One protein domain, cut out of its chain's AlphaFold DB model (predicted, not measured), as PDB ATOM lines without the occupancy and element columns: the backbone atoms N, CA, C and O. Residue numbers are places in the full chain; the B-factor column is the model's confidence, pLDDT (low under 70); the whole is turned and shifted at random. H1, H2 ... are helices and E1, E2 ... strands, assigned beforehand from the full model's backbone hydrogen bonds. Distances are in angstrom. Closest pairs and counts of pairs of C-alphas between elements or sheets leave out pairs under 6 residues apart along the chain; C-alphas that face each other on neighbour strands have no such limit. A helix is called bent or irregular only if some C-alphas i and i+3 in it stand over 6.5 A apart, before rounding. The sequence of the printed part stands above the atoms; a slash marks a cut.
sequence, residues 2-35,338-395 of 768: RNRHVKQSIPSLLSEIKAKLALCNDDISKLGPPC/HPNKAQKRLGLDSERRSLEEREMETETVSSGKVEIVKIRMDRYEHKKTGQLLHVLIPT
ATOM      1  N   ARG A   2     102.368  77.709   0.700       54.03
ATOM      2  CA  ARG A   2     102.620  78.939   1.507       54.03
ATOM      3  C   ARG A   2     103.075  78.703   2.963       54.03
ATOM      4  O   ARG A   2     104.183  79.096   3.300       54.03
ATOM      5  N   ASN A   3     102.300  77.990   3.787       64.44
ATOM      6  CA  ASN A   3     102.627  77.790   5.211       64.44
ATOM      7  C   ASN A   3     103.963  77.057   5.467       64.44
ATOM      8  O   ASN A   3     104.553  77.249   6.525       64.44
ATOM      9  N   ARG A   4     104.467  76.241   4.524       65.38
ATOM     10  CA  ARG A   4     105.794  75.605   4.640       65.38
ATOM     11  C   ARG A   4     106.907  76.633   4.431       65.38
ATOM     12  O   ARG A   4     107.822  76.686   5.238       65.38
ATOM     13  N   HIS A   5     106.768  77.483   3.413       69.50
ATOM     14  CA  HIS A   5     107.711  78.568   3.130       69.50
ATOM     15  C   HIS A   5     107.758  79.584   4.282       69.50
ATOM     16  O   HIS A   5     108.841  79.899   4.758       69.50
ATOM     17  N   VAL A   6     106.596  79.984   4.822       70.38
ATOM     18  CA  VAL A   6     106.508  80.862   6.008       70.38
ATOM     19  C   VAL A   6     107.215  80.247   7.223       70.38
ATOM     20  O   VAL A   6     108.040  80.906   7.851       70.38
ATOM     21  N   LYS A   7     106.972  78.963   7.534       70.44
ATOM     22  CA  LYS A   7     107.681  78.276   8.632       70.44
ATOM     23  C   LYS A   7     109.190  78.117   8.390       70.44
ATOM     24  O   LYS A   7     109.931  77.996   9.356       70.44
ATOM     25  N   GLN A   8     109.648  78.139   7.138       76.94
ATOM     26  CA  GLN A   8     111.074  78.105   6.790       76.94
ATOM     27  C   GLN A   8     111.742  79.491   6.849       76.94
ATOM     28  O   GLN A   8     112.937  79.559   7.112       76.94
ATOM     29  N   SER A   9     111.001  80.589   6.646       81.94
ATOM     30  CA  SER A   9     111.547  81.955   6.701       81.94
ATOM     31  C   SER A   9     111.565  82.570   8.104       81.94
ATOM     32  O   SER A   9     112.413  83.420   8.371       81.94
ATOM     33  N   ILE A  10     110.671  82.148   9.011       83.94
ATOM     34  CA  ILE A  10     110.569  82.701  10.377       83.94
ATOM     35  C   ILE A  10     111.911  82.709  11.141       83.94
ATOM     36  O   ILE A  10     112.254  83.776  11.644       83.94
ATOM     37  N   PRO A  11     112.720  81.628  11.190       85.88
ATOM     38  CA  PRO A  11     113.999  81.655  11.910       85.88
ATOM     39  C   PRO A  11     114.984  82.707  11.376       85.88
ATOM     40  O   PRO A  11     115.704  83.328  12.154       85.88
ATOM     41  N   SER A  12     114.978  82.952  10.059       86.81
ATOM     42  CA  SER A  12     115.812  83.984   9.434       86.81
ATOM     43  C   SER A  12     115.341  85.386   9.825       86.81
ATOM     44  O   SER A  12     116.154  86.196  10.262       86.81
ATOM     45  N   LEU A  13     114.033  85.653   9.734       88.56
ATOM     46  CA  LEU A  13     113.436  86.937  10.127       88.56
ATOM     47  C   LEU A  13     113.675  87.239  11.613       88.56
ATOM     48  O   LEU A  13     114.029  88.355  11.971       88.56
ATOM     49  N   LEU A  14     113.541  86.228  12.469       88.75
ATOM     50  CA  LEU A  14     113.770  86.322  13.910       88.75
ATOM     51  C   LEU A  14     115.249  86.637  14.216       88.75
ATOM     52  O   LEU A  14     115.535  87.494  15.051       88.75
ATOM     53  N   SER A  15     116.196  86.038  13.482       89.25
ATOM     54  CA  SER A  15     117.620  86.402  13.584       89.25
ATOM     55  C   SER A  15     117.915  87.832  13.101       89.25
ATOM     56  O   SER A  15     118.733  88.524  13.705       89.25
ATOM     57  N   GLU A  16     117.209  88.313  12.072       93.19
ATOM     58  CA  GLU A  16     117.332  89.684  11.562       93.19
ATOM     59  C   GLU A  16     116.757  90.714  12.551       93.19
ATOM     60  O   GLU A  16     117.369  91.757  12.782       93.19
ATOM     61  N   ILE A  17     115.619  90.406  13.185       91.94
ATOM     62  CA  ILE A  17     115.022  91.221  14.253       91.94
ATOM     63  C   ILE A  17     115.970  91.286  15.456       91.94
ATOM     64  O   ILE A  17     116.267  92.384  15.918       91.94
ATOM     65  N   LYS A  18     116.534  90.153  15.902       92.44
ATOM     66  CA  LYS A  18     117.524  90.118  16.997       92.44
ATOM     67  C   LYS A  18     118.795  90.910  16.673       92.44
ATOM     68  O   LYS A  18     119.288  91.641  17.529       92.44
ATOM     69  N   ALA A  19     119.284  90.852  15.433       93.62
ATOM     70  CA  ALA A  19     120.407  91.679  14.988       93.62
ATOM     71  C   ALA A  19     120.067  93.185  14.990       93.62
ATOM     72  O   ALA A  19     120.875  93.999  15.437       93.62
ATOM     73  N   LYS A  20     118.863  93.569  14.546       93.56
ATOM     74  CA  LYS A  20     118.389  94.964  14.580       93.56
ATOM     75  C   LYS A  20     118.151  95.472  16.003       93.56
ATOM     76  O   LYS A  20     118.509  96.608  16.296       93.56
ATOM     77  N   LEU A  21     117.634  94.634  16.903       91.75
ATOM     78  CA  LEU A  21     117.512  94.941  18.331       91.75
ATOM     79  C   LEU A  21     118.877  95.154  18.987       91.75
ATOM     80  O   LEU A  21     119.030  96.105  19.747       91.75
ATOM     81  N   ALA A  22     119.876  94.325  18.673       92.69
ATOM     82  CA  ALA A  22     121.243  94.529  19.150       92.69
ATOM     83  C   ALA A  22     121.808  95.878  18.672       92.69
ATOM     84  O   ALA A  22     122.229  96.685  19.494       92.69
ATOM     85  N   LEU A  23     121.717  96.178  17.369       93.12
ATOM     86  CA  LEU A  23     122.173  97.456  16.806       93.12
ATOM     87  C   LEU A  23     121.433  98.670  17.392       93.12
ATOM     88  O   LEU A  23     122.061  99.690  17.667       93.12
ATOM     89  N   CYS A  24     120.119  98.568  17.611       92.81
ATOM     90  CA  CYS A  24     119.317  99.637  18.207       92.81
ATOM     91  C   CYS A  24     119.678  99.862  19.686       92.81
ATOM     92  O   CYS A  24     119.860 101.001  20.109       92.81
ATOM     93  N   ASN A  25     119.875  98.790  20.461       91.00
ATOM     94  CA  ASN A  25     120.349  98.882  21.844       91.00
ATOM     95  C   ASN A  25     121.772  99.454  21.933       91.00
ATOM     96  O   ASN A  25     122.025 100.315  22.778       91.00
ATOM     97  N   ASP A  26     122.673  99.060  21.031       91.19
ATOM     98  CA  ASP A  26     124.002  99.660  20.906       91.19
ATOM     99  C   ASP A  26     123.897 101.164  20.618       91.19
ATOM    100  O   ASP A  26     124.561 101.962  21.279       91.19
ATOM    101  N   ASP A  27     123.060 101.585  19.666       89.94
ATOM    102  CA  ASP A  27     122.889 103.000  19.320       89.94
ATOM    103  C   ASP A  27     122.224 103.827  20.429       89.94
ATOM    104  O   ASP A  27     122.608 104.981  20.624       89.94
ATOM    105  N   ILE A  28     121.314 103.244  21.217       86.25
ATOM    106  CA  ILE A  28     120.775 103.868  22.436       86.25
ATOM    107  C   ILE A  28     121.866 103.974  23.511       86.25
ATOM    108  O   ILE A  28     121.997 105.024  24.142       86.25
ATOM    109  N   SER A  29     122.704 102.946  23.687       84.44
ATOM    110  CA  SER A  29     123.807 102.977  24.659       84.44
ATOM    111  C   SER A  29     124.837 104.074  24.345       84.44
ATOM    112  O   SER A  29     125.328 104.736  25.259       84.44
ATOM    113  N   LYS A  30     125.084 104.347  23.052       84.62
ATOM    114  CA  LYS A  30     125.958 105.433  22.566       84.62
ATOM    115  C   LYS A  30     125.413 106.834  22.873       84.62
ATOM    116  O   LYS A  30     126.194 107.778  22.906       84.62
ATOM    117  N   LEU A  31     124.107 106.989  23.128       81.31
ATOM    118  CA  LEU A  31     123.528 108.250  23.621       81.31
ATOM    119  C   LEU A  31     123.715 108.433  25.138       81.31
ATOM    120  O   LEU A  31     123.469 109.521  25.662       81.31
ATOM    121  N   GLY A  32     124.152 107.394  25.854       79.44
ATOM    122  CA  GLY A  32     124.271 107.395  27.309       79.44
ATOM    123  C   GLY A  32     122.911 107.381  28.027       79.44
ATOM    124  O   GLY A  32     121.868 107.192  27.390       79.44
ATOM    125  N   PRO A  33     122.899 107.570  29.360       80.19
ATOM    126  CA  PRO A  33     121.670 107.595  30.153       80.19
ATOM    127  C   PRO A  33     120.678 108.664  29.665       80.19
ATOM    128  O   PRO A  33     121.122 109.721  29.212       80.19
ATOM    129  N   PRO A  34     119.359 108.421  29.757       77.31
ATOM    130  CA  PRO A  34     118.362 109.455  29.501       77.31
ATOM    131  C   PRO A  34     118.496 110.593  30.524       77.31
ATOM    132  O   PRO A  34     118.985 110.391  31.638       77.31
ATOM    133  N   CYS A  35     118.142 111.805  30.096       80.25
ATOM    134  CA  CYS A  35     118.287 113.054  30.853       80.25
ATOM    135  C   CYS A  35     117.076 113.981  30.623       80.25
ATOM    136  O   CYS A  35     117.215 115.200  30.582       80.25
ATOM    137  N   HIS A 338     120.280 117.858  24.678       80.00
ATOM    138  CA  HIS A 338     120.069 118.660  23.470       80.00
ATOM    139  C   HIS A 338     118.952 118.067  22.590       80.00
ATOM    140  O   HIS A 338     118.927 116.851  22.378       80.00
ATOM    141  N   PRO A 339     118.061 118.892  22.003       79.50
ATOM    142  CA  PRO A 339     116.816 118.414  21.394       79.50
ATOM    143  C   PRO A 339     117.039 117.404  20.262       79.50
ATOM    144  O   PRO A 339     116.258 116.473  20.106       79.50
ATOM    145  N   ASN A 340     118.146 117.511  19.520       82.94
ATOM    146  CA  ASN A 340     118.528 116.532  18.496       82.94
ATOM    147  C   ASN A 340     118.872 115.151  19.094       82.94
ATOM    148  O   ASN A 340     118.561 114.121  18.496       82.94
ATOM    149  N   LYS A 341     119.508 115.128  20.272       83.19
ATOM    150  CA  LYS A 341     119.899 113.917  21.005       83.19
ATOM    151  C   LYS A 341     118.669 113.263  21.648       83.19
ATOM    152  O   LYS A 341     118.456 112.068  21.447       83.19
ATOM    153  N   ALA A 342     117.799 114.060  22.274       83.56
ATOM    154  CA  ALA A 342     116.511 113.618  22.813       83.56
ATOM    155  C   ALA A 342     115.578 113.072  21.712       83.56
ATOM    156  O   ALA A 342     115.012 111.989  21.852       83.56
ATOM    157  N   GLN A 343     115.478 113.757  20.567       85.44
ATOM    158  CA  GLN A 343     114.687 113.293  19.422       85.44
ATOM    159  C   GLN A 343     115.261 112.004  18.809       85.44
ATOM    160  O   GLN A 343     114.490 111.110  18.453       85.44
ATOM    161  N   LYS A 344     116.596 111.858  18.721       87.06
ATOM    162  CA  LYS A 344     117.227 110.597  18.287       87.06
ATOM    163  C   LYS A 344     116.938 109.462  19.278       87.06
ATOM    164  O   LYS A 344     116.602 108.365  18.836       87.06
ATOM    165  N   ARG A 345     117.011 109.723  20.591       88.88
ATOM    166  CA  ARG A 345     116.644 108.762  21.645       88.88
ATOM    167  C   ARG A 345     115.196 108.304  21.493       88.88
ATOM    168  O   ARG A 345     114.957 107.112  21.366       88.88
ATOM    169  N   LEU A 346     114.249 109.240  21.400       89.12
ATOM    170  CA  LEU A 346     112.820 108.950  21.242       89.12
ATOM    171  C   LEU A 346     112.517 108.158  19.958       89.12
ATOM    172  O   LEU A 346     111.667 107.264  19.979       89.12
ATOM    173  N   GLY A 347     113.227 108.443  18.863       90.69
ATOM    174  CA  GLY A 347     113.167 107.656  17.630       90.69
ATOM    175  C   GLY A 347     113.613 106.206  17.842       90.69
ATOM    176  O   GLY A 347     112.844 105.287  17.569       90.69
ATOM    177  N   LEU A 348     114.811 106.001  18.398       91.25
ATOM    178  CA  LEU A 348     115.367 104.666  18.654       91.25
ATOM    179  C   LEU A 348     114.563 103.871  19.695       91.25
ATOM    180  O   LEU A 348     114.301 102.693  19.486       91.25
ATOM    181  N   ASP A 349     114.098 104.493  20.783       90.62
ATOM    182  CA  ASP A 349     113.208 103.849  21.761       90.62
ATOM    183  C   ASP A 349     111.876 103.412  21.128       90.62
ATOM    184  O   ASP A 349     111.286 102.412  21.538       90.62
ATOM    185  N   SER A 350     111.388 104.141  20.123       91.44
ATOM    186  CA  SER A 350     110.177 103.772  19.379       91.44
ATOM    187  C   SER A 350     110.443 102.644  18.380       91.44
ATOM    188  O   SER A 350     109.639 101.715  18.287       91.44
ATOM    189  N   GLU A 351     111.590 102.667  17.697       92.56
ATOM    190  CA  GLU A 351     112.033 101.566  16.838       92.56
ATOM    191  C   GLU A 351     112.239 100.281  17.652       92.56
ATOM    192  O   GLU A 351     111.668  99.252  17.284       92.56
ATOM    193  N   ARG A 352     112.942 100.347  18.796       93.12
ATOM    194  CA  ARG A 352     113.172  99.205  19.696       93.12
ATOM    195  C   ARG A 352     111.857  98.559  20.126       93.12
ATOM    196  O   ARG A 352     111.699  97.366  19.894       93.12
ATOM    197  N   ARG A 353     110.882  99.329  20.633       92.56
ATOM    198  CA  ARG A 353     109.551  98.790  20.995       92.56
ATOM    199  C   ARG A 353     108.875  98.074  19.821       92.56
ATOM    200  O   ARG A 353     108.349  96.981  19.992       92.56
ATOM    201  N   SER A 354     108.946  98.643  18.614       93.12
ATOM    202  CA  SER A 354     108.359  98.040  17.401       93.12
ATOM    203  C   SER A 354     109.106  96.803  16.872       93.12
ATOM    204  O   SER A 354     108.615  96.118  15.969       93.12
ATOM    205  N   LEU A 355     110.313  96.542  17.382       92.00
ATOM    206  CA  LEU A 355     111.107  95.346  17.108       92.00
ATOM    207  C   LEU A 355     110.926  94.297  18.219       92.00
ATOM    208  O   LEU A 355     110.794  93.126  17.889       92.00
ATOM    209  N   GLU A 356     110.833  94.706  19.490       92.44
ATOM    210  CA  GLU A 356     110.462  93.864  20.646       92.44
ATOM    211  C   GLU A 356     109.062  93.243  20.445       92.44
ATOM    212  O   GLU A 356     108.854  92.049  20.656       92.44
ATOM    213  N   GLU A 357     108.102  94.033  19.952       92.38
ATOM    214  CA  GLU A 357     106.756  93.564  19.595       92.38
ATOM    215  C   GLU A 357     106.800  92.523  18.459       92.38
ATOM    216  O   GLU A 357     106.238  91.435  18.587       92.38
ATOM    217  N   ARG A 358     107.557  92.794  17.386       89.56
ATOM    218  CA  ARG A 358     107.744  91.858  16.259       89.56
ATOM    219  C   ARG A 358     108.512  90.592  16.635       89.56
ATOM    220  O   ARG A 358     108.269  89.531  16.059       89.56
ATOM    221  N   GLU A 359     109.446  90.679  17.573       90.25
ATOM    222  CA  GLU A 359     110.134  89.526  18.149       90.25
ATOM    223  C   GLU A 359     109.123  88.626  18.872       90.25
ATOM    224  O   GLU A 359     109.043  87.433  18.576       90.25
ATOM    225  N   MET A 360     108.259  89.203  19.711       87.25
ATOM    226  CA  MET A 360     107.193  88.475  20.403       87.25
ATOM    227  C   MET A 360     106.163  87.860  19.435       87.25
ATOM    228  O   MET A 360     105.771  86.698  19.593       87.25
ATOM    229  N   GLU A 361     105.742  88.590  18.397       85.38
ATOM    230  CA  GLU A 361     104.870  88.058  17.337       85.38
ATOM    231  C   GLU A 361     105.533  86.889  16.591       85.38
ATOM    232  O   GLU A 361     104.936  85.823  16.419       85.38
ATOM    233  N   THR A 362     106.792  87.040  16.170       83.88
ATOM    234  CA  THR A 362     107.490  85.976  15.432       83.88
ATOM    235  C   THR A 362     107.804  84.764  16.310       83.88
ATOM    236  O   THR A 362     107.687  83.637  15.824       83.88
ATOM    237  N   GLU A 363     108.085  84.932  17.605       82.56
ATOM    238  CA  GLU A 363     108.256  83.823  18.553       82.56
ATOM    239  C   GLU A 363     106.935  83.115  18.908       82.56
ATOM    240  O   GLU A 363     106.909  81.883  19.009       82.56
ATOM    241  N   THR A 364     105.810  83.828  19.023       79.12
ATOM    242  CA  THR A 364     104.490  83.195  19.245       79.12
ATOM    243  C   THR A 364     104.001  82.412  18.020       79.12
ATOM    244  O   THR A 364     103.455  81.314  18.172       79.12
ATOM    245  N   VAL A 365     104.276  82.896  16.803       76.06
ATOM    246  CA  VAL A 365     104.023  82.144  15.560       76.06
ATOM    247  C   VAL A 365     105.013  80.978  15.396       76.06
ATOM    248  O   VAL A 365     104.608  79.884  14.990       76.06
ATOM    249  N   SER A 366     106.294  81.154  15.753       70.75
ATOM    250  CA  SER A 366     107.312  80.090  15.684       70.75
ATOM    251  C   SER A 366     107.043  78.949  16.668       70.75
ATOM    252  O   SER A 366     107.198  77.780  16.316       70.75
ATOM    253  N   SER A 367     106.604  79.269  17.889       67.25
ATOM    254  CA  SER A 367     106.272  78.291  18.939       67.25
ATOM    255  C   SER A 367     104.937  77.566  18.720       67.25
ATOM    256  O   SER A 367     104.544  76.742  19.542       67.25
ATOM    257  N   GLY A 368     104.235  77.841  17.614       58.78
ATOM    258  CA  GLY A 368     103.014  77.132  17.226       58.78
ATOM    259  C   GLY A 368     101.771  77.477  18.049       58.78
ATOM    260  O   GLY A 368     100.728  76.876  17.816       58.78
ATOM    261  N   LYS A 369     101.850  78.455  18.962       50.75
ATOM    262  CA  LYS A 369     100.709  78.918  19.776       50.75
ATOM    263  C   LYS A 369      99.636  79.643  18.960       50.75
ATOM    264  O   LYS A 369      98.508  79.776  19.422       50.75
ATOM    265  N   VAL A 370      99.976  80.087  17.749       46.59
ATOM    266  CA  VAL A 370      99.012  80.547  16.748       46.59
ATOM    267  C   VAL A 370      98.642  79.371  15.844       46.59
ATOM    268  O   VAL A 370      99.312  79.101  14.842       46.59
ATOM    269  N   GLU A 371      97.553  78.675  16.175       42.19
ATOM    270  CA  GLU A 371      96.904  77.809  15.196       42.19
ATOM    271  C   GLU A 371      96.359  78.662  14.050       42.19
ATOM    272  O   GLU A 371      95.548  79.571  14.238       42.19
ATOM    273  N   ILE A 372      96.794  78.357  12.826       44.06
ATOM    274  CA  ILE A 372      96.202  78.942  11.623       44.06
ATOM    275  C   ILE A 372      94.846  78.265  11.435       44.06
ATOM    276  O   ILE A 372      94.762  77.225  10.774       44.06
ATOM    277  N   VAL A 373      93.806  78.853  12.037       41.66
ATOM    278  CA  VAL A 373      92.420  78.384  11.952       41.66
ATOM    279  C   VAL A 373      92.074  78.123  10.490       41.66
ATOM    280  O   VAL A 373      91.975  79.040   9.671       41.66
ATOM    281  N   LYS A 374      91.889  76.845  10.146       42.03
ATOM    282  CA  LYS A 374      91.370  76.444   8.839       42.03
ATOM    283  C   LYS A 374      89.885  76.774   8.809       42.03
ATOM    284  O   LYS A 374      89.047  75.939   9.134       42.03
ATOM    285  N   ILE A 375      89.565  78.003   8.423       46.34
ATOM    286  CA  ILE A 375      88.182  78.389   8.168       46.34
ATOM    287  C   ILE A 375      87.729  77.644   6.913       46.34
ATOM    288  O   ILE A 375      88.187  77.931   5.803       46.34
ATOM    289  N   ARG A 376      86.852  76.658   7.092       43.59
ATOM    290  CA  ARG A 376      86.233  75.923   5.992       43.59
ATOM    291  C   ARG A 376      84.885  76.569   5.679       43.59
ATOM    292  O   ARG A 376      84.126  76.891   6.589       43.59
ATOM    293  N   MET A 377      84.610  76.794   4.393       37.06
ATOM    294  CA  MET A 377      83.355  77.392   3.929       37.06
ATOM    295  C   MET A 377      82.511  76.343   3.208       37.06
ATOM    296  O   MET A 377      82.529  76.246   1.978       37.06
ATOM    297  N   ASP A 378      81.799  75.533   3.987       51.66
ATOM    298  CA  ASP A 378      80.895  74.517   3.455       51.66
ATOM    299  C   ASP A 378      79.528  75.125   3.079       51.66
ATOM    300  O   ASP A 378      79.128  76.196   3.552       51.66
ATOM    301  N   ARG A 379      78.812  74.440   2.180       47.34
ATOM    302  CA  ARG A 379      77.441  74.793   1.787       47.34
ATOM    303  C   ARG A 379      76.455  74.091   2.710       47.34
ATOM    304  O   ARG A 379      76.537  72.877   2.874       47.34
ATOM    305  N   TYR A 380      75.498  74.838   3.243       48.81
ATOM    306  CA  TYR A 380      74.384  74.306   4.016       48.81
ATOM    307  C   TYR A 380      73.063  74.656   3.331       48.81
ATOM    308  O   TYR A 380      72.819  75.814   2.999       48.81
ATOM    309  N   GLU A 381      72.197  73.670   3.127       49.47
ATOM    310  CA  GLU A 381      70.882  73.869   2.520       49.47
ATOM    311  C   GLU A 381      69.806  73.885   3.611       49.47
ATOM    312  O   GLU A 381      69.662  72.942   4.396       49.47
ATOM    313  N   HIS A 382      69.081  74.998   3.728       51.25
ATOM    314  CA  HIS A 382      68.177  75.205   4.853       51.25
ATOM    315  C   HIS A 382      66.908  74.342   4.726       51.25
ATOM    316  O   HIS A 382      66.001  74.645   3.948       51.25
ATOM    317  N   LYS A 383      66.821  73.290   5.555       53.19
ATOM    318  CA  LYS A 383      65.825  72.192   5.513       53.19
ATOM    319  C   LYS A 383      64.333  72.575   5.587       53.19
ATOM    320  O   LYS A 383      63.490  71.685   5.551       53.19
ATOM    321  N   LYS A 384      63.984  73.861   5.713       51.34
ATOM    322  CA  LYS A 384      62.596  74.367   5.648       51.34
ATOM    323  C   LYS A 384      62.324  75.354   4.504       51.34
ATOM    324  O   LYS A 384      61.171  75.714   4.310       51.34
ATOM    325  N   THR A 385      63.345  75.811   3.775       56.22
ATOM    326  CA  THR A 385      63.189  76.811   2.694       56.22
ATOM    327  C   THR A 385      63.984  76.498   1.423       56.22
ATOM    328  O   THR A 385      63.878  77.253   0.462       56.22
ATOM    329  N   GLY A 386      64.790  75.427   1.394       57.22
ATOM    330  CA  GLY A 386      65.599  75.047   0.223       57.22
ATOM    331  C   GLY A 386      66.704  76.050  -0.131       57.22
ATOM    332  O   GLY A 386      67.254  76.014  -1.224       57.22
ATOM    333  N   GLN A 387      67.011  76.988   0.768       45.41
ATOM    334  CA  GLN A 387      67.929  78.083   0.480       45.41
ATOM    335  C   GLN A 387      69.362  77.687   0.853       45.41
ATOM    336  O   GLN A 387      69.632  77.311   1.997       45.41
ATOM    337  N   LEU A 388      70.273  77.768  -0.118       43.53
ATOM    338  CA  LEU A 388      71.698  77.503   0.068       43.53
ATOM    339  C   LEU A 388      72.386  78.691   0.751       43.53
ATOM    340  O   LEU A 388      72.416  79.801   0.223       43.53
ATOM    341  N   LEU A 389      72.974  78.425   1.913       47.16
ATOM    342  CA  LEU A 389      73.773  79.357   2.701       47.16
ATOM    343  C   LEU A 389      75.215  78.846   2.775       47.16
ATOM    344  O   LEU A 389      75.462  77.662   2.998       47.16
ATOM    345  N   HIS A 390      76.179  79.747   2.610       48.28
ATOM    346  CA  HIS A 390      77.584  79.460   2.893       48.28
ATOM    347  C   HIS A 390      77.877  79.821   4.349       48.28
ATOM    348  O   HIS A 390      77.612  80.948   4.766       48.28
ATOM    349  N   VAL A 391      78.419  78.873   5.116       47.28
ATOM    350  CA  VAL A 391      78.734  79.072   6.538       47.28
ATOM    351  C   VAL A 391      80.226  78.848   6.757       47.28
ATOM    352  O   VAL A 391      80.793  77.854   6.307       47.28
ATOM    353  N   LEU A 392      80.863  79.800   7.438       43.38
ATOM    354  CA  LEU A 392      82.263  79.730   7.850       43.38
ATOM    355  C   LEU A 392      82.342  78.964   9.174       43.38
ATOM    356  O   LEU A 392      81.784  79.420  10.172       43.38
ATOM    357  N   ILE A 393      83.025  77.820   9.186       46.72
ATOM    358  CA  ILE A 393      83.185  76.982  10.382       46.72
ATOM    359  C   ILE A 393      84.688  76.796  10.673       46.72
ATOM    360  O   ILE A 393      85.427  76.359   9.781       46.72
ATOM    361  N   PRO A 394      85.170  77.127  11.888       40.75
ATOM    362  CA  PRO A 394      86.493  76.722  12.367       40.75
ATOM    363  C   PRO A 394      86.570  75.196  12.496       40.75
ATOM    364  O   PRO A 394      85.706  74.587  13.125       40.75
ATOM    365  N   THR A 395      87.581  74.561  11.896       43.25
ATOM    366  CA  THR A 395      87.772  73.107  12.024       43.25
ATOM    367  C   THR A 395      88.744  72.770  13.154       43.25
ATOM    368  O   THR A 395      89.934  72.563  12.899       43.25
TER     369      THR A 395
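AT A GLANCE: This is residues 2 to 35 and 338 to 395 of the 768 residues of a protein of Botryotinia fuckeliana (strain BcDW1) (UniProt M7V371). A thin two-stranded hairpin, E1 and E2, reaches as an arm beyond one end of a pair of long helices, H1 and H2, which lie side by side and run opposite ways. The arm makes much of the length, and its tip, residues 382 to 387, sticks out free. The printed part has 92 residues, with two named helices and two named strands in the order H1, H2, E1, E2; the sheet has the order E1, E2 and is antiparallel, and the class is mixed, helices and strands. The whole is extended, with a radius of gyration of the C-alphas of 22.9 A, and the C-alphas span 74 by 30 by 17 A.

HOW THE PARTS SIT: Look first at the sheet, where E1, residues 375 to 382, and E2, residues 387 to 394, are antiparallel neighbours and form a hairpin, with 152 degrees between their directions. Look there for N 380 and O 389, 2.8 A apart, and N 393 and O 376, 3.0 A apart, both within hydrogen-bond range. Go back along the chain from E1 over a short link of 8 residues to H2, residues 339 to 366. H1, residues 2 to 30, touches H2, and their closest C-alphas, those of Leu 21 and Arg 352, are 6.2 A apart. The two helices run opposite ways at a shallow tilt of 28 degrees. E1 and E2 are both apart from H1, and E2 is apart from H2. Of the O i to N i+4 pairs, 23 of 25 are within hydrogen-bond range in H1 and 23 of 24 in H2.

IN THESE COORDINATES: Find C-alpha 375 at (88.182, 78.389, 8.168); from there E1 runs 20.5 A to C-alpha 382. E2 runs back for 22.1 A, from Gln 387 to C-alpha 394 at (86.493, 76.722, 12.367). H2 measures 39.9 A from Pro 339 to Ser 366. H1 begins at C-alpha 2, at (102.620, 78.939, 1.507), and measures 41.1 A to Lys 30. It has a kink of 37 degrees near residue 9 and is irregular, but only just: C-alphas 8 and 11 are 6.9 A apart.

THE WHOLE: The two C-alphas farthest apart, those of His 338 and Lys 384, are 74.7 A from each other. Look for the cut after Cys 35: residues 36 to 337 are not printed, and C-alphas 35 and 338 are 9.4 A apart across it. The link from H1 to H2 runs across this cut. The link from E1 to E2 is tight, with 4 residues. The mean pLDDT of the printed part is 73.3; residues 2 to 5 and 367 to 395 are under 70, and the means of E1 and E2 are 47 and 45.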